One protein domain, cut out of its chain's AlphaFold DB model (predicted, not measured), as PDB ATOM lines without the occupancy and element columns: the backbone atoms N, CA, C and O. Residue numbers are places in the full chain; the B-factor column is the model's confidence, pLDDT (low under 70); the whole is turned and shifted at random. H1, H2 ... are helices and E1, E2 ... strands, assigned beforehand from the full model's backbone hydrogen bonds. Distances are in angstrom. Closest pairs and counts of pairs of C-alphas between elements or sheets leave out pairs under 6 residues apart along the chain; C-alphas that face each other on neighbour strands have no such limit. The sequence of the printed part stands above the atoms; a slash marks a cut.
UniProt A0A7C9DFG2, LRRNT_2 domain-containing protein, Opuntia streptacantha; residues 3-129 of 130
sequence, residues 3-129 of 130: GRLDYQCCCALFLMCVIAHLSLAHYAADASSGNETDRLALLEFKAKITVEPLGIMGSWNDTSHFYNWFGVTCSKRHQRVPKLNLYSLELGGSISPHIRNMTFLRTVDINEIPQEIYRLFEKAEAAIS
ATOM      1  N   GLY A   3     277.226 129.718 280.922       55.66
ATOM      2  CA  GLY A   3     277.341 131.124 280.494       55.66
ATOM      3  C   GLY A   3     277.990 131.416 279.128       55.66
ATOM      4  O   GLY A   3     277.844 132.523 278.620       55.66
ATOM      5  N   ARG A   4     278.701 130.464 278.501       56.06
ATOM      6  CA  ARG A   4     279.314 130.680 277.170       56.06
ATOM      7  C   ARG A   4     278.287 130.548 276.036       56.06
ATOM      8  O   ARG A   4     278.400 131.260 275.045       56.06
ATOM      9  N   LEU A   5     277.290 129.674 276.196       55.62
ATOM     10  CA  LEU A   5     276.178 129.525 275.249       55.62
ATOM     11  C   LEU A   5     275.174 130.677 275.400       55.62
ATOM     12  O   LEU A   5     274.699 131.200 274.394       55.62
ATOM     13  N   ASP A   6     274.952 131.138 276.634       64.19
ATOM     14  CA  ASP A   6     274.099 132.296 276.918       64.19
ATOM     15  C   ASP A   6     274.686 133.590 276.323       64.19
ATOM     16  O   ASP A   6     273.993 134.309 275.608       64.19
ATOM     17  N   TYR A   7     275.988 133.850 276.514       67.38
ATOM     18  CA  TYR A   7     276.663 135.040 275.970       67.38
ATOM     19  C   TYR A   7     276.684 135.064 274.435       67.38
ATOM     20  O   TYR A   7     276.422 136.099 273.826       67.38
ATOM     21  N   GLN A   8     276.942 133.916 273.801       75.25
ATOM     22  CA  GLN A   8     276.915 133.782 272.343       75.25
ATOM     23  C   GLN A   8     275.520 134.113 271.782       75.25
ATOM     24  O   GLN A   8     275.401 134.804 270.769       75.25
ATOM     25  N   CYS A   9     274.468 133.654 272.468       77.75
ATOM     26  CA  CYS A   9     273.082 133.929 272.101       77.75
ATOM     27  C   CYS A   9     272.728 135.411 272.319       77.75
ATOM     28  O   CYS A   9     272.151 136.044 271.436       77.75
ATOM     29  N   CYS A  10     273.161 136.006 273.436       84.94
ATOM     30  CA  CYS A  10     272.986 137.434 273.713       84.94
ATOM     31  C   CYS A  10     273.674 138.324 272.667       84.94
ATOM     32  O   CYS A  10     273.066 139.283 272.193       84.94
ATOM     33  N   CYS A  11     274.909 138.003 272.263       84.88
ATOM     34  CA  CYS A  11     275.615 138.747 271.219       84.88
ATOM     35  C   CYS A  11     274.910 138.638 269.864       84.88
ATOM     36  O   CYS A  11     274.762 139.646 269.176       84.88
ATOM     37  N   ALA A  12     274.442 137.444 269.488       88.25
ATOM     38  CA  ALA A  12     273.702 137.251 268.245       88.25
ATOM     39  C   ALA A  12     272.382 138.042 268.238       88.25
ATOM     40  O   ALA A  12     272.087 138.729 267.262       88.25
ATOM     41  N   LEU A  13     271.624 138.017 269.339       87.06
ATOM     42  CA  LEU A  13     270.387 138.792 269.485       87.06
ATOM     43  C   LEU A  13     270.645 140.303 269.425       87.06
ATOM     44  O   LEU A  13     269.912 141.021 268.744       87.06
ATOM     45  N   PHE A  14     271.705 140.780 270.079       91.31
ATOM     46  CA  PHE A  14     272.105 142.185 270.024       91.31
ATOM     47  C   PHE A  14     272.469 142.614 268.596       91.31
ATOM     48  O   PHE A  14     271.958 143.620 268.109       91.31
ATOM     49  N   LEU A  15     273.286 141.824 267.890       91.56
ATOM     50  CA  LEU A  15     273.666 142.105 266.503       91.56
ATOM     51  C   LEU A  15     272.454 142.114 265.562       91.56
ATOM     52  O   LEU A  15     272.321 143.028 264.751       91.56
ATOM     53  N   MET A  16     271.537 141.152 265.701       90.75
ATOM     54  CA  MET A  16     270.298 141.114 264.912       90.75
ATOM     55  C   MET A  16     269.421 142.345 265.164       90.75
ATOM     56  O   MET A  16     268.865 142.909 264.222       90.75
ATOM     57  N   CYS A  17     269.334 142.796 266.416       91.50
ATOM     58  CA  CYS A  17     268.590 143.995 266.783       91.50
ATOM     59  C   CYS A  17     269.211 145.255 266.157       91.50
ATOM     60  O   CYS A  17     268.503 146.048 265.536       91.50
ATOM     61  N   VAL A  18     270.540 145.401 266.225       93.81
ATOM     62  CA  VAL A  18     271.260 146.520 265.593       93.81
ATOM     63  C   VAL A  18     271.032 146.539 264.077       93.81
ATOM     64  O   VAL A  18     270.706 147.588 263.526       93.81
ATOM     65  N   ILE A  19     271.120 145.391 263.398       92.75
ATOM     66  CA  ILE A  19     270.865 145.297 261.948       92.75
ATOM     67  C   ILE A  19     269.409 145.674 261.616       92.75
ATOM     68  O   ILE A  19     269.162 146.420 260.663       92.75
ATOM     69  N   ALA A  20     268.439 145.217 262.413       90.88
ATOM     70  CA  ALA A  20     267.029 145.575 262.236       90.88
ATOM     71  C   ALA A  20     266.796 147.092 262.381       90.88
ATOM     72  O   ALA A  20     266.099 147.695 261.566       90.88
ATOM     73  N   HIS A  21     267.433 147.738 263.360       88.50
ATOM     74  CA  HIS A  21     267.353 149.192 263.518       88.50
ATOM     75  C   HIS A  21     268.007 149.956 262.362       88.50
ATOM     76  O   HIS A  21     267.420 150.913 261.857       88.50
ATOM     77  N   LEU A  22     269.187 149.524 261.909       88.12
ATOM     78  CA  LEU A  22     269.892 150.164 260.794       88.12
ATOM     79  C   LEU A  22     269.108 150.059 259.478       88.12
ATOM     80  O   LEU A  22     268.991 151.041 258.748       88.12
ATOM     81  N   SER A  23     268.529 148.891 259.195       85.81
ATOM     82  CA  SER A  23     267.700 148.675 257.999       85.81
ATOM     83  C   SER A  23     266.416 149.510 258.006       85.81
ATOM     84  O   SER A  23     266.070 150.102 256.981       85.81
ATOM     85  N   LEU A  24     265.742 149.631 259.155       83.19
ATOM     86  CA  LEU A  24     264.562 150.488 259.286       83.19
ATOM     87  C   LEU A  24     264.911 151.975 259.107       83.19
ATOM     88  O   LEU A  24     264.192 152.696 258.414       83.19
ATOM     89  N   ALA A  25     266.027 152.425 259.689       82.31
ATOM     90  CA  ALA A  25     266.501 153.801 259.549       82.31
ATOM     91  C   ALA A  25     266.850 154.146 258.092       82.31
ATOM     92  O   ALA A  25     266.487 155.217 257.608       82.31
ATOM     93  N   HIS A  26     267.495 153.222 257.374       80.19
ATOM     94  CA  HIS A  26     267.819 153.392 255.959       80.19
ATOM     95  C   HIS A  26     266.557 153.521 255.094       80.19
ATOM     96  O   HIS A  26     266.447 154.444 254.291       80.19
ATOM     97  N   TYR A  27     265.556 152.664 255.327       76.00
ATOM     98  CA  TYR A  27     264.288 152.718 254.596       76.00
ATOM     99  C   TYR A  27     263.538 154.043 254.810       76.00
ATOM    100  O   TYR A  27     262.987 154.614 253.868       76.00
ATOM    101  N   ALA A  28     263.524 154.548 256.048       76.06
ATOM    102  CA  ALA A  28     262.899 155.828 256.371       76.06
ATOM    103  C   ALA A  28     263.619 157.012 255.698       76.06
ATOM    104  O   ALA A  28     262.964 157.924 255.191       76.06
ATOM    105  N   ALA A  29     264.955 156.980 255.653       73.88
ATOM    106  CA  ALA A  29     265.758 158.004 254.989       73.88
ATOM    107  C   ALA A  29     265.519 158.036 253.468       73.88
ATOM    108  O   ALA A  29     265.318 159.115 252.908       73.88
ATOM    109  N   ASP A  30     265.456 156.875 252.811       71.31
ATOM    110  CA  ASP A  30     265.164 156.776 251.374       71.31
ATOM    111  C   ASP A  30     263.762 157.290 251.024       71.31
ATOM    112  O   ASP A  30     263.584 158.009 250.036       71.31
ATOM    113  N   ALA A  31     262.761 156.959 251.847       71.75
ATOM    114  CA  ALA A  31     261.402 157.462 251.672       71.75
ATOM    115  C   ALA A  31     261.353 158.996 251.794       71.75
ATOM    116  O   ALA A  31     260.767 159.664 250.940       71.75
ATOM    117  N   SER A  32     262.032 159.561 252.800       73.00
ATOM    118  CA  SER A  32     262.108 161.012 253.011       73.00
ATOM    119  C   SER A  32     262.858 161.737 251.888       73.00
ATOM    120  O   SER A  32     262.419 162.795 251.440       73.00
ATOM    121  N   SER A  33     263.978 161.182 251.422       72.06
ATOM    122  CA  SER A  33     264.780 161.752 250.329       72.06
ATOM    123  C   SER A  33     264.021 161.735 248.997       72.06
ATOM    124  O   SER A  33     263.993 162.725 248.259       72.06
ATOM    125  N   GLY A  34     263.327 160.629 248.711       73.31
ATOM    126  CA  GLY A  34     262.489 160.504 247.525       73.31
ATOM    127  C   GLY A  34     261.309 161.479 247.509       73.31
ATOM    128  O   GLY A  34     260.996 162.024 246.455       73.31
ATOM    129  N   ASN A  35     260.698 161.733 248.670       81.06
ATOM    130  CA  ASN A  35     259.614 162.704 248.843       81.06
ATOM    131  C   ASN A  35     260.060 164.123 248.444       81.06
ATOM    132  O   ASN A  35     259.387 164.792 247.663       81.06
ATOM    133  N   GLU A  36     261.227 164.558 248.926       83.75
ATOM    134  CA  GLU A  36     261.765 165.888 248.617       83.75
ATOM    135  C   GLU A  36     262.227 166.006 247.160       83.75
ATOM    136  O   GLU A  36     261.968 167.010 246.497       83.75
ATOM    137  N   THR A  37     262.845 164.950 246.627       86.56
ATOM    138  CA  THR A  37     263.270 164.912 245.221       86.56
ATOM    139  C   THR A  37     262.073 165.012 244.273       86.56
ATOM    140  O   THR A  37     262.108 165.788 243.318       86.56
ATOM    141  N   ASP A  38     260.999 164.264 244.549       86.88
ATOM    142  CA  ASP A  38     259.773 164.309 243.750       86.88
ATOM    143  C   ASP A  38     259.124 165.704 243.835       86.88
ATOM    144  O   ASP A  38     258.718 166.256 242.813       86.88
ATOM    145  N   ARG A  39     259.089 166.318 245.026       88.50
ATOM    146  CA  ARG A  39     258.563 167.679 245.232       88.50
ATOM    147  C   ARG A  39     259.302 168.720 244.389       88.50
ATOM    148  O   ARG A  39     258.661 169.513 243.699       88.50
ATOM    149  N   LEU A  40     260.635 168.716 244.429       88.94
ATOM    150  CA  LEU A  40     261.462 169.653 243.664       88.94
ATOM    151  C   LEU A  40     261.285 169.457 242.153       88.94
ATOM    152  O   LEU A  40     261.064 170.432 241.434       88.94
ATOM    153  N   ALA A  41     261.284 168.206 241.688       89.06
ATOM    154  CA  ALA A  41     261.075 167.888 240.278       89.06
ATOM    155  C   ALA A  41     259.718 168.395 239.756       89.06
ATOM    156  O   ALA A  41     259.627 168.895 238.634       89.06
ATOM    157  N   LEU A  42     258.665 168.311 240.575       89.50
ATOM    158  CA  LEU A  42     257.339 168.827 240.236       89.50
ATOM    159  C   LEU A  42     257.299 170.361 240.159       89.50
ATOM    160  O   LEU A  42     256.645 170.913 239.275       89.50
ATOM    161  N   LEU A  43     258.018 171.068 241.034       90.19
ATOM    162  CA  LEU A  43     258.128 172.531 240.960       90.19
ATOM    163  C   LEU A  43     258.919 172.981 239.727       90.19
ATOM    164  O   LEU A  43     258.516 173.921 239.041       90.19
ATOM    165  N   GLU A  44     260.004 172.282 239.396       88.62
ATOM    166  CA  GLU A  44     260.764 172.528 238.167       88.62
ATOM    167  C   GLU A  44     259.936 172.214 236.918       88.62
ATOM    168  O   GLU A  44     260.066 172.894 235.898       88.62
ATOM    169  N   PHE A  45     259.063 171.209 236.987       86.19
ATOM    170  CA  PHE A  45     258.092 170.934 235.936       86.19
ATOM    171  C   PHE A  45     257.088 172.080 235.778       86.19
ATOM    172  O   PHE A  45     256.928 172.591 234.669       86.19
ATOM    173  N   LYS A  46     256.493 172.556 236.878       86.25
ATOM    174  CA  LYS A  46     255.614 173.734 236.874       86.25
ATOM    175  C   LYS A  46     256.298 174.960 236.264       86.25
ATOM    176  O   LYS A  46     255.687 175.662 235.471       86.25
ATOM    177  N   ALA A  47     257.571 175.200 236.575       87.00
ATOM    178  CA  ALA A  47     258.320 176.341 236.041       87.00
ATOM    179  C   ALA A  47     258.526 176.300 234.511       87.00
ATOM    180  O   ALA A  47     258.829 177.328 233.907       87.00
ATOM    181  N   LYS A  48     258.392 175.127 233.876       84.12
ATOM    182  CA  LYS A  48     258.472 174.968 232.412       84.12
ATOM    183  C   LYS A  48     257.127 175.115 231.700       84.12
ATOM    184  O   LYS A  48     257.102 175.134 230.468       84.12
ATOM    185  N   ILE A  49     256.038 175.246 232.452       82.06
ATOM    186  CA  ILE A  49     254.709 175.517 231.911       82.06
ATOM    187  C   ILE A  49     254.583 177.022 231.705       82.06
ATOM    188  O   ILE A  49     254.687 177.812 232.640       82.06
ATOM    189  N   THR A  50     254.393 177.417 230.450       79.31
ATOM    190  CA  THR A  50     254.304 178.821 230.030       79.31
ATOM    191  C   THR A  50     252.867 179.271 229.812       79.31
ATOM    192  O   THR A  50     252.591 180.467 229.838       79.31
ATOM    193  N   VAL A  51     251.954 178.327 229.573       77.31
ATOM    194  CA  VAL A  51     250.530 178.591 229.363       77.31
ATOM    195  C   VAL A  51     249.729 177.711 230.309       77.31
ATOM    196  O   VAL A  51     249.817 176.486 230.251       77.31
ATOM    197  N   GLU A  52     248.943 178.355 231.166       78.00
ATOM    198  CA  GLU A  52     248.070 177.707 232.139       78.00
ATOM    199  C   GLU A  52     246.702 178.420 232.159       78.00
ATOM    200  O   GLU A  52     246.494 179.344 232.948       78.00
ATOM    201  N   PRO A  53     245.750 178.028 231.294       75.38
ATOM    202  CA  PRO A  53     244.482 178.750 231.137       75.38
ATOM    203  C   PRO A  53     243.555 178.650 232.358       75.38
ATOM    204  O   PRO A  53     242.721 179.523 232.579       75.38
ATOM    205  N   LEU A  54     243.682 177.573 233.138       78.94
ATOM    206  CA  LEU A  54     242.719 177.198 234.177       78.94
ATOM    207  C   LEU A  54     243.139 177.599 235.603       78.94
ATOM    208  O   LEU A  54     242.331 177.481 236.521       78.94
ATOM    209  N   GLY A  55     244.387 178.029 235.823       80.88
ATOM    210  CA  GLY A  55     244.900 178.399 237.155       80.88
ATOM    211  C   GLY A  55     244.966 177.250 238.185       80.88
ATOM    212  O   GLY A  55     245.116 177.485 239.386       80.88
ATOM    213  N   ILE A  56     244.829 175.997 237.740       80.81
ATOM    214  CA  ILE A  56     244.736 174.795 238.586       80.81
ATOM    215  C   ILE A  56     246.085 174.421 239.240       80.81
ATOM    216  O   ILE A  56     246.123 173.865 240.349       80.81
ATOM    217  N   MET A  57     247.211 174.787 238.625       82.19
ATOM    218  CA  MET A  57     248.554 174.646 239.197       82.19
ATOM    219  C   MET A  57     248.827 175.620 240.346       82.19
ATOM    220  O   MET A  57     249.895 175.553 240.964       82.19
ATOM    221  N   GLY A  58     247.870 176.474 240.719       83.94
ATOM    222  CA  GLY A  58     247.922 177.240 241.967       83.94
ATOM    223  C   GLY A  58     248.081 176.355 243.213       83.94
ATOM    224  O   GLY A  58     248.706 176.774 244.189       83.94
ATOM    225  N   SER A  59     247.595 175.108 243.154       87.06
ATOM    226  CA  SER A  59     247.784 174.115 244.221       87.06
ATOM    227  C   SER A  59     249.235 173.651 244.376       87.06
ATOM    228  O   SER A  59     249.621 173.271 245.474       87.06
ATOM    229  N   TRP A  60     250.053 173.722 243.320       89.69
ATOM    230  CA  TRP A  60     251.455 173.299 243.322       89.69
ATOM    231  C   TRP A  60     252.333 174.392 243.940       89.69
ATOM    232  O   TRP A  60     252.931 175.211 243.232       89.69
ATOM    233  N   ASN A  61     252.335 174.469 245.268       85.56
ATOM    234  CA  ASN A  61     252.999 175.517 246.036       85.56
ATOM    235  C   ASN A  61     253.715 174.962 247.277       85.56
ATOM    236  O   ASN A  61     253.419 173.865 247.743       85.56
ATOM    237  N   ASP A  62     254.633 175.749 247.841       82.88
ATOM    238  CA  ASP A  62     255.387 175.366 249.045       82.88
ATOM    239  C   ASP A  62     254.555 175.421 250.338       82.88
ATOM    240  O   ASP A  62     255.004 174.965 251.386       82.88
ATOM    241  N   THR A  63     253.341 175.979 250.294       84.25
ATOM    242  CA  THR A  63     252.493 176.125 251.487       84.25
ATOM    243  C   THR A  63     251.736 174.846 251.837       84.25
ATOM    244  O   THR A  63     251.235 174.723 252.954       84.25
ATOM    245  N   SER A  64     251.656 173.882 250.914       82.38
ATOM    246  CA  SER A  64     250.950 172.618 251.114       82.38
ATOM    247  C   SER A  64     251.789 171.419 250.671       82.38
ATOM    248  O   SER A  64     252.546 171.485 249.706       82.38
ATOM    249  N   HIS A  65     251.654 170.294 251.383       84.44
ATOM    250  CA  HIS A  65     252.344 169.060 251.005       84.44
ATOM    251  C   HIS A  65     251.883 168.609 249.613       84.44
ATOM    252  O   HIS A  65     250.680 168.585 249.344       84.44
ATOM    253  N   PHE A  66     252.813 168.170 248.761       83.88
ATOM    254  CA  PHE A  66     252.529 167.864 247.352       83.88
ATOM    255  C   PHE A  66     251.531 166.724 247.115       83.88
ATOM    256  O   PHE A  66     251.059 166.515 246.006       83.88
ATOM    257  N   TYR A  67     251.156 166.008 248.174       84.88
ATOM    258  CA  TYR A  67     250.098 164.996 248.153       84.88
ATOM    259  C   TYR A  67     248.722 165.605 247.893       84.88
ATOM    260  O   TYR A  67     247.813 164.907 247.457       84.88
ATOM    261  N   ASN A  68     248.575 166.895 248.194       86.12
ATOM    262  CA  ASN A  68     247.342 167.644 248.009       86.12
ATOM    263  C   ASN A  68     247.340 168.429 246.692       86.12
ATOM    264  O   ASN A  68     246.378 169.139 246.403       86.12
ATOM    265  N   TRP A  69     248.419 168.348 245.912       90.56
ATOM    266  CA  TRP A  69     248.509 169.047 244.642       90.56
ATOM    267  C   TRP A  69     247.600 168.388 243.611       90.56
ATOM    268  O   TRP A  69     247.494 167.162 243.527       90.56
ATOM    269  N   PHE A  70     246.941 169.216 242.802       87.44
ATOM    270  CA  PHE A  70     246.034 168.722 241.778       87.44
ATOM    271  C   PHE A  70     246.769 167.797 240.803       87.44
ATOM    272  O   PHE A  70     247.862 168.120 240.335       87.44
ATOM    273  N   GLY A  71     246.165 166.650 240.487       85.94
ATOM    274  CA  GLY A  71     246.721 165.706 239.520       85.94
ATOM    275  C   GLY A  71     247.883 164.853 240.037       85.94
ATOM    276  O   GLY A  71     248.312 163.939 239.334       85.94
ATOM    277  N   VAL A  72     248.377 165.082 241.257       88.56
ATOM    278  CA  VAL A  72     249.452 164.280 241.850       88.56
ATOM    279  C   VAL A  72     248.860 163.082 242.586       88.56
ATOM    280  O   VAL A  72     248.048 163.223 243.495       88.56
ATOM    281  N   THR A  73     249.265 161.873 242.198       85.81
ATOM    282  CA  THR A  73     248.910 160.649 242.928       85.81
ATOM    283  C   THR A  73     250.130 160.141 243.677       85.81
ATOM    284  O   THR A  73     251.157 159.884 243.055       85.81
ATOM    285  N   CYS A  74     250.008 159.932 244.991       84.06
ATOM    286  CA  CYS A  74     251.100 159.451 245.841       84.06
ATOM    287  C   CYS A  74     250.872 158.012 246.317       84.06
ATOM    288  O   CYS A  74     249.776 157.623 246.726       84.06
ATOM    289  N   SER A  75     251.932 157.205 246.302       80.81
ATOM    290  CA  SER A  75     251.915 155.854 246.862       80.81
ATOM    291  C   SER A  75     252.080 155.907 248.377       80.81
ATOM    292  O   SER A  75     253.137 156.292 248.867       80.81
ATOM    293  N   LYS A  76     251.086 155.428 249.137       74.62
ATOM    294  CA  LYS A  76     251.159 155.362 250.611       74.62
ATOM    295  C   LYS A  76     252.313 154.495 251.131       74.62
ATOM    296  O   LYS A  76     252.788 154.720 252.235       74.62
ATOM    297  N   ARG A  77     252.750 153.498 250.349       73.44
ATOM    298  CA  ARG A  77     253.799 152.544 250.748       73.44
ATOM    299  C   ARG A  77     255.204 153.129 250.636       73.44
ATOM    300  O   ARG A  77     256.042 152.838 251.475       73.44
ATOM    301  N   HIS A  78     255.455 153.903 249.585       73.44
ATOM    302  CA  HIS A  78     256.797 154.408 249.271       73.44
ATOM    303  C   HIS A  78     256.922 155.919 249.428       73.44
ATOM    304  O   HIS A  78     258.024 156.440 249.358       73.44
ATOM    305  N   GLN A  79     255.805 156.612 249.634       77.94
ATOM    306  CA  GLN A  79     255.727 158.064 249.701       77.94
ATOM    307  C   GLN A  79     256.223 158.792 248.441       77.94
ATOM    308  O   GLN A  79     256.639 159.943 248.490       77.94
ATOM    309  N   ARG A  80     256.142 158.114 247.292       82.12
ATOM    310  CA  ARG A  80     256.592 158.602 245.981       82.12
ATOM    311  C   ARG A  80     255.422 158.871 245.052       82.12
ATOM    312  O   ARG A  80     254.329 158.346 245.290       82.12
ATOM    313  N   VAL A  81     255.659 159.610 243.973       82.25
ATOM    314  CA  VAL A  81     254.650 159.925 242.946       82.25
ATOM    315  C   VAL A  81     254.698 158.911 241.792       82.25
ATOM    316  O   VAL A  81     255.527 159.046 240.896       82.25
ATOM    317  N   PRO A  82     253.825 157.882 241.762       81.25
ATOM    318  CA  PRO A  82     253.747 156.958 240.632       81.25
ATOM    319  C   PRO A  82     253.046 157.527 239.397       81.25
ATOM    320  O   PRO A  82     253.284 157.033 238.292       81.25
ATOM    321  N   LYS A  83     252.154 158.508 239.568       83.25
ATOM    322  CA  LYS A  83     251.306 159.011 238.486       83.25
ATOM    323  C   LYS A  83     251.060 160.512 238.607       83.25
ATOM    324  O   LYS A  83     250.711 160.999 239.683       83.25
ATOM    325  N   LEU A  84     251.171 161.190 237.468       86.38
ATOM    326  CA  LEU A  84     250.733 162.563 237.255       86.38
ATOM    327  C   LEU A  84     249.589 162.581 236.246       86.38
ATOM    328  O   LEU A  84     249.726 162.055 235.142       86.38
ATOM    329  N   ASN A  85     248.464 163.167 236.643       83.94
ATOM    330  CA  ASN A  85     247.297 163.373 235.801       83.94
ATOM    331  C   ASN A  85     247.089 164.867 235.556       83.94
ATOM    332  O   ASN A  85     246.574 165.583 236.412       83.94
ATOM    333  N   LEU A  86     247.498 165.311 234.379       80.50
ATOM    334  CA  LEU A  86     247.395 166.684 233.897       80.50
ATOM    335  C   LEU A  86     246.554 166.752 232.614       80.50
ATOM    336  O   LEU A  86     246.652 167.699 231.828       80.50
ATOM    337  N   TYR A  87     245.739 165.723 232.389       75.38
ATOM    338  CA  TYR A  87     244.838 165.624 231.257       75.38
ATOM    339  C   TYR A  87     243.804 166.759 231.294       75.38
ATOM    340  O   TYR A  87     243.373 167.188 232.364       75.38
ATOM    341  N   SER A  88     243.405 167.251 230.121       71.38
ATOM    342  CA  SER A  88     242.422 168.342 229.956       71.38
ATOM    343  C   SER A  88     242.801 169.695 230.567       71.38
ATOM    344  O   SER A  88     241.947 170.568 230.662       71.38
ATOM    345  N   LEU A  89     244.066 169.908 230.945       72.50
ATOM    346  CA  LEU A  89     244.503 171.178 231.533       72.50
ATOM    347  C   LEU A  89     244.973 172.230 230.514       72.50
ATOM    348  O   LEU A  89     245.348 173.326 230.918       72.50
ATOM    349  N   GLU A  90     244.969 171.893 229.216       74.19
ATOM    350  CA  GLU A  90     245.421 172.767 228.113       74.19
ATOM    351  C   GLU A  90     246.775 173.445 228.394       74.19
ATOM    352  O   GLU A  90     247.020 174.593 228.023       74.19
ATOM    353  N   LEU A  91     247.658 172.724 229.090       74.94
ATOM    354  CA  LEU A  91     248.965 173.233 229.480       74.94
ATOM    355  C   LEU A  91     249.824 173.402 228.230       74.94
ATOM    356  O   LEU A  91     250.001 172.460 227.458       74.94
ATOM    357  N   GLY A  92     250.384 174.592 228.053       67.12
ATOM    358  CA  GLY A  92     251.402 174.853 227.041       67.12
ATOM    359  C   GLY A  92     252.770 175.010 227.693       67.12
ATOM    360  O   GLY A  92     252.903 175.649 228.737       67.12
ATOM    361  N   GLY A  93     253.797 174.435 227.077       73.31
ATOM    362  CA  GLY A  93     255.166 174.477 227.580       73.31
ATOM    363  C   GLY A  93     255.994 173.321 227.036       73.31
ATOM    364  O   GLY A  93     255.626 172.697 226.045       73.31
ATOM    365  N   SER A  94     257.116 173.037 227.694       70.56
ATOM    366  CA  SER A  94     257.939 171.857 227.399       70.56
ATOM    367  C   SER A  94     258.051 170.956 228.623       70.56
ATOM    368  O   SER A  94     258.039 171.424 229.763       70.56
ATOM    369  N   ILE A  95     258.192 169.651 228.391       72.81
ATOM    370  CA  ILE A  95     258.424 168.682 229.464       72.81
ATOM    371  C   ILE A  95     259.794 168.949 230.095       72.81
ATOM    372  O   ILE A  95     260.834 168.860 229.440       72.81
ATOM    373  N   SER A  96     259.802 169.252 231.396       78.88
ATOM    374  CA  SER A  96     261.044 169.426 232.152       78.88
ATOM    375  C   SER A  96     261.840 168.114 232.210       78.88
ATOM    376  O   SER A  96     261.281 167.088 232.607       78.88
ATOM    377  N   PRO A  97     263.159 168.113 231.922       78.19
ATOM    378  CA  PRO A  97     263.987 166.910 232.043       78.19
ATOM    379  C   PRO A  97     264.073 166.400 233.490       78.19
ATOM    380  O   PRO A  97     264.431 165.245 233.715       78.19
ATOM    381  N   HIS A  98     263.712 167.237 234.464       80.94
ATOM    382  CA  HIS A  98     263.696 166.911 235.886       80.94
ATOM    383  C   HIS A  98     262.592 165.922 236.271       80.94
ATOM    384  O   HIS A  98     262.728 165.244 237.286       80.94
ATOM    385  N   ILE A  99     261.576 165.716 235.419       77.31
ATOM    386  CA  ILE A  99     260.642 164.583 235.548       77.31
ATOM    387  C   ILE A  99     261.395 163.247 235.642       77.31
ATOM    388  O   ILE A  99     260.959 162.332 236.336       77.31
ATOM    389  N   ARG A 100     262.571 163.140 235.011       74.88
ATOM    390  CA  ARG A 100     263.423 161.945 235.077       74.88
ATOM    391  C   ARG A 100     263.982 161.668 236.479       74.88
ATOM    392  O   ARG A 100     264.362 160.535 236.755       74.88
ATOM    393  N   ASN A 101     264.020 162.665 237.363       83.56
ATOM    394  CA  ASN A 101     264.455 162.486 238.752       83.56
ATOM    395  C   ASN A 101     263.382 161.777 239.600       83.56
ATOM    396  O   ASN A 101     263.695 161.211 240.649       83.56
ATOM    397  N   MET A 102     262.133 161.737 239.126       83.38
ATOM    398  CA  MET A 102     261.035 161.022 239.770       83.38
ATOM    399  C   MET A 102     261.090 159.534 239.410       83.38
ATOM    400  O   MET A 102     260.314 159.028 238.604       83.38
ATOM    401  N   THR A 103     262.022 158.799 240.017       80.88
ATOM    402  CA  THR A 103     262.320 157.393 239.673       80.88
ATOM    403  C   THR A 103     261.154 156.408 239.845       80.88
ATOM    404  O   THR A 103     261.208 155.293 239.329       80.88
ATOM    405  N   PHE A 104     260.093 156.797 240.555       81.00
ATOM    406  CA  PHE A 104     258.881 155.992 240.746       81.00
ATOM    407  C   PHE A 104     257.747 156.347 239.783       81.00
ATOM    408  O   PHE A 104     256.750 155.620 239.751       81.00
ATOM    409  N   LEU A 105     257.888 157.431 239.022       81.44
ATOM    410  CA  LEU A 105     256.884 157.903 238.084       81.44
ATOM    411  C   LEU A 105     256.769 156.926 236.912       81.44
ATOM    412  O   LEU A 105     257.751 156.604 236.245       81.44
ATOM    413  N   ARG A 106     255.555 156.432 236.678       82.88
ATOM    414  CA  ARG A 106     255.244 155.452 235.624       82.88
ATOM    415  C   ARG A 106     254.300 156.006 234.575       82.88
ATOM    416  O   ARG A 106     254.308 155.537 233.444       82.88
ATOM    417  N   THR A 107     253.467 156.963 234.963       78.50
ATOM    418  CA  THR A 107     252.405 157.484 234.110       78.50
ATOM    419  C   THR A 107     252.376 158.997 234.206       78.50
ATOM    420  O   THR A 107     252.272 159.550 235.302       78.50
ATOM    421  N   VAL A 108     252.456 159.644 233.048       80.50
ATOM    422  CA  VAL A 108     252.285 161.084 232.888       80.50
ATOM    423  C   VAL A 108     251.203 161.272 231.837       80.50
ATOM    424  O   VAL A 108     251.455 161.089 230.650       80.50
ATOM    425  N   ASP A 109     249.995 161.590 232.291       77.19
ATOM    426  CA  ASP A 109     248.878 161.911 231.407       77.19
ATOM    427  C   ASP A 109     248.909 163.426 231.174       77.19
ATOM    428  O   ASP A 109     248.419 164.194 232.001       77.19
ATOM    429  N   ILE A 110     249.549 163.864 230.091       74.25
ATOM    430  CA  ILE A 110     249.605 165.267 229.655       74.25
ATOM    431  C   ILE A 110     248.898 165.399 228.309       74.25
ATOM    432  O   ILE A 110     249.054 164.552 227.430       74.25
ATOM    433  N   ASN A 111     248.135 166.474 228.127       67.31
ATOM    434  CA  ASN A 111     247.617 166.831 226.810       67.31
ATOM    435  C   ASN A 111     248.744 167.447 225.974       67.31
ATOM    436  O   ASN A 111     248.798 168.658 225.800       67.31
ATOM    437  N   GLU A 112     249.649 166.625 225.454       58.09
ATOM    438  CA  GLU A 112     250.596 167.059 224.429       58.09
ATOM    439  C   GLU A 112     250.041 166.726 223.048       58.09
ATOM    440  O   GLU A 112     250.437 165.748 222.423       58.09
ATOM    441  N   ILE A 113     249.120 167.556 222.555       51.28
ATOM    442  CA  ILE A 113     249.036 167.787 221.111       51.28
ATOM    443  C   ILE A 113     248.836 169.289 220.887       51.28
ATOM    444  O   ILE A 113     247.784 169.827 221.247       51.28
ATOM    445  N   PRO A 114     249.837 169.987 220.320       53.72
ATOM    446  CA  PRO A 114     249.727 171.393 219.973       53.72
ATOM    447  C   PRO A 114     248.503 171.610 219.085       53.72
ATOM    448  O   PRO A 114     248.383 171.001 218.021       53.72
ATOM    449  N   GLN A 115     247.619 172.515 219.500       54.91
ATOM    450  CA  GLN A 115     246.448 172.962 218.731       54.91
ATOM    451  C   GLN A 115     246.812 173.392 217.294       54.91
ATOM    452  O   GLN A 115     245.985 173.349 216.387       54.91
ATOM    453  N   GLU A 116     248.072 173.760 217.060       56.12
ATOM    454  CA  GLU A 116     248.614 174.084 215.742       56.12
ATOM    455  C   GLU A 116     248.748 172.874 214.815       56.12
ATOM    456  O   GLU A 116     248.447 172.989 213.632       56.12
ATOM    457  N   ILE A 117     249.117 171.701 215.330       59.81
ATOM    458  CA  ILE A 117     249.284 170.491 214.515       59.81
ATOM    459  C   ILE A 117     247.921 169.995 214.011       59.81
ATOM    460  O   ILE A 117     247.787 169.684 212.829       59.81
ATOM    461  N   TYR A 118     246.883 170.018 214.850       57.50
ATOM    462  CA  TYR A 118     245.522 169.670 214.421       57.50
ATOM    463  C   TYR A 118     244.945 170.657 213.397       57.50
ATOM    464  O   TYR A 118     244.372 170.224 212.399       57.50
ATOM    465  N   ARG A 119     245.168 171.970 213.568       63.22
ATOM    466  CA  ARG A 119     244.762 172.987 212.575       63.22
ATOM    467  C   ARG A 119     245.511 172.865 211.248       63.22
ATOM    468  O   ARG A 119     244.962 173.211 210.204       63.22
ATOM    469  N   LEU A 120     246.767 172.418 211.276       67.12
ATOM    470  CA  LEU A 120     247.543 172.149 210.065       67.12
ATOM    471  C   LEU A 120     247.025 170.908 209.331       67.12
ATOM    472  O   LEU A 120     246.937 170.947 208.106       67.12
ATOM    473  N   PHE A 121     246.625 169.856 210.051       65.62
ATOM    474  CA  PHE A 121     245.981 168.690 209.441       65.62
ATOM    475  C   PHE A 121     244.611 169.035 208.834       65.62
ATOM    476  O   PHE A 121     244.362 168.669 207.690       65.62
ATOM    477  N   GLU A 122     243.785 169.835 209.514       68.88
ATOM    478  CA  GLU A 122     242.485 170.297 208.993       68.88
ATOM    479  C   GLU A 122     242.638 171.188 207.742       68.88
ATOM    480  O   GLU A 122     241.930 171.021 206.749       68.88
ATOM    481  N   LYS A 123     243.625 172.100 207.739       66.75
ATOM    482  CA  LYS A 123     243.953 172.910 206.551       66.75
ATOM    483  C   LYS A 123     244.506 172.079 205.392       66.75
ATOM    484  O   LYS A 123     244.221 172.404 204.241       66.75
ATOM    485  N   ALA A 124     245.307 171.052 205.670       63.38
ATOM    486  CA  ALA A 124     245.853 170.175 204.637       63.38
ATOM    487  C   ALA A 124     244.761 169.299 204.001       63.38
ATOM    488  O   ALA A 124     244.749 169.129 202.785       63.38
ATOM    489  N   GLU A 125     243.806 168.809 204.792       65.31
ATOM    490  CA  GLU A 125     242.676 168.002 204.312       65.31
ATOM    491  C   GLU A 125     241.702 168.830 203.447       65.31
ATOM    492  O   GLU A 125     241.272 168.385 202.379       65.31
ATOM    493  N   ALA A 126     241.464 170.096 203.816       60.72
ATOM    494  CA  ALA A 126     240.705 171.043 202.994       60.72
ATOM    495  C   ALA A 126     241.393 171.394 201.656       60.72
ATOM    496  O   ALA A 126     240.712 171.738 200.690       60.72
ATOM    497  N   ALA A 127     242.725 171.295 201.572       58.78
ATOM    498  CA  ALA A 127     243.495 171.605 200.363       58.78
ATOM    499  C   ALA A 127     243.647 170.419 199.390       58.78
ATOM    500  O   ALA A 127     243.952 170.638 198.222       58.78
ATOM    501  N   ILE A 128     243.431 169.179 199.842       55.59
ATOM    502  CA  ILE A 128     243.495 167.962 199.002       55.59
ATOM    503  C   ILE A 128     242.149 167.689 198.291       55.59
ATOM    504  O   ILE A 128     242.072 166.869 197.380       55.59
ATOM    505  N   SER A 129     241.092 168.414 198.666       51.62
ATOM    506  CA  SER A 129     239.738 168.290 198.104       51.62
ATOM    507  C   SER A 129     239.454 169.222 196.908       51.62
ATOM    508  O   SER A 129     238.287 169.395 196.554       51.62
TER     509      SER A 129
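Overview. This is residues 3 to 129 of the 130 residues of the protein "LRRNT_2 domain-containing protein" of Opuntia streptacantha (UniProt A0A7C9DFG2). A small body of loops with a two-stranded sheet, E2 and E3, packs beside the last part of one very long helix, H1; residues 3 to 26 of H1 stick out at one end, and residues 116 to 129, mostly H4, at the other. The body also holds the short helices H2 and H3 and the short strand E1. The printed part has 127 residues, with four named helices and three named strands in the order H1, E1, H2, E2, H3, E3, H4, and is mostly helix; E2 and E3 are parallel. It is extended, with a radius of gyration of the C-alphas of 23.9 A and spans of 97 by 35 by 20 A, the two free ends making the length.

Arrangement. E2, residues 83 to 86, and E3, residues 107 to 110, are parallel neighbours at 6 degrees, with N 86 and O 109 2.8 A apart, within hydrogen-bond range. With H3, residues 97 to 101, they form a strand-helix-strand unit, two parallel strands joined through a helix, with a right-handed crossover. H1, residues 3 to 47, touches H3 with residues 37 to 45 alone; the closest C-alphas, of Ala 41 and His 98, are 5.2 A apart. H2, residues 56 to 59, is close to H1 but not clearly touching, the C-alphas of Lys 46 and Met 57 being closest at 7.5 A. E1, residues 49 to 51, pairs with no named strand, but pairs antiparallel with residues 92 to 93. H4, residues 115 to 128, touches no helix. Every O i to N i+4 pair is within hydrogen-bond range in H1 and H4; H3 has 0 of 1, but 2 of 2 O i to N i+3 pairs, and H2 is too short for an O i to N i+4 pair.

Along the chain. H1 begins at C-alpha 3 (277.341, 131.124, 280.494) and is 66.2 A long. E1 is 5.8 A, H2 6.4 A, E2 9.8 A, H3 8.0 A and E3 9.4 A. H4 is 20.6 A and ends at C-alpha 128 (243.495, 167.962, 199.002).

Size, cuts and confidence. The C-alphas of Gly 3 and Ser 129, the two farthest apart, are 97.9 A apart. The printed part has no cut, and the link from H2 to E2 is long, with 23 residues. The model's pLDDT is under 70 at residues 3 to 7, 92 and 111 to 129.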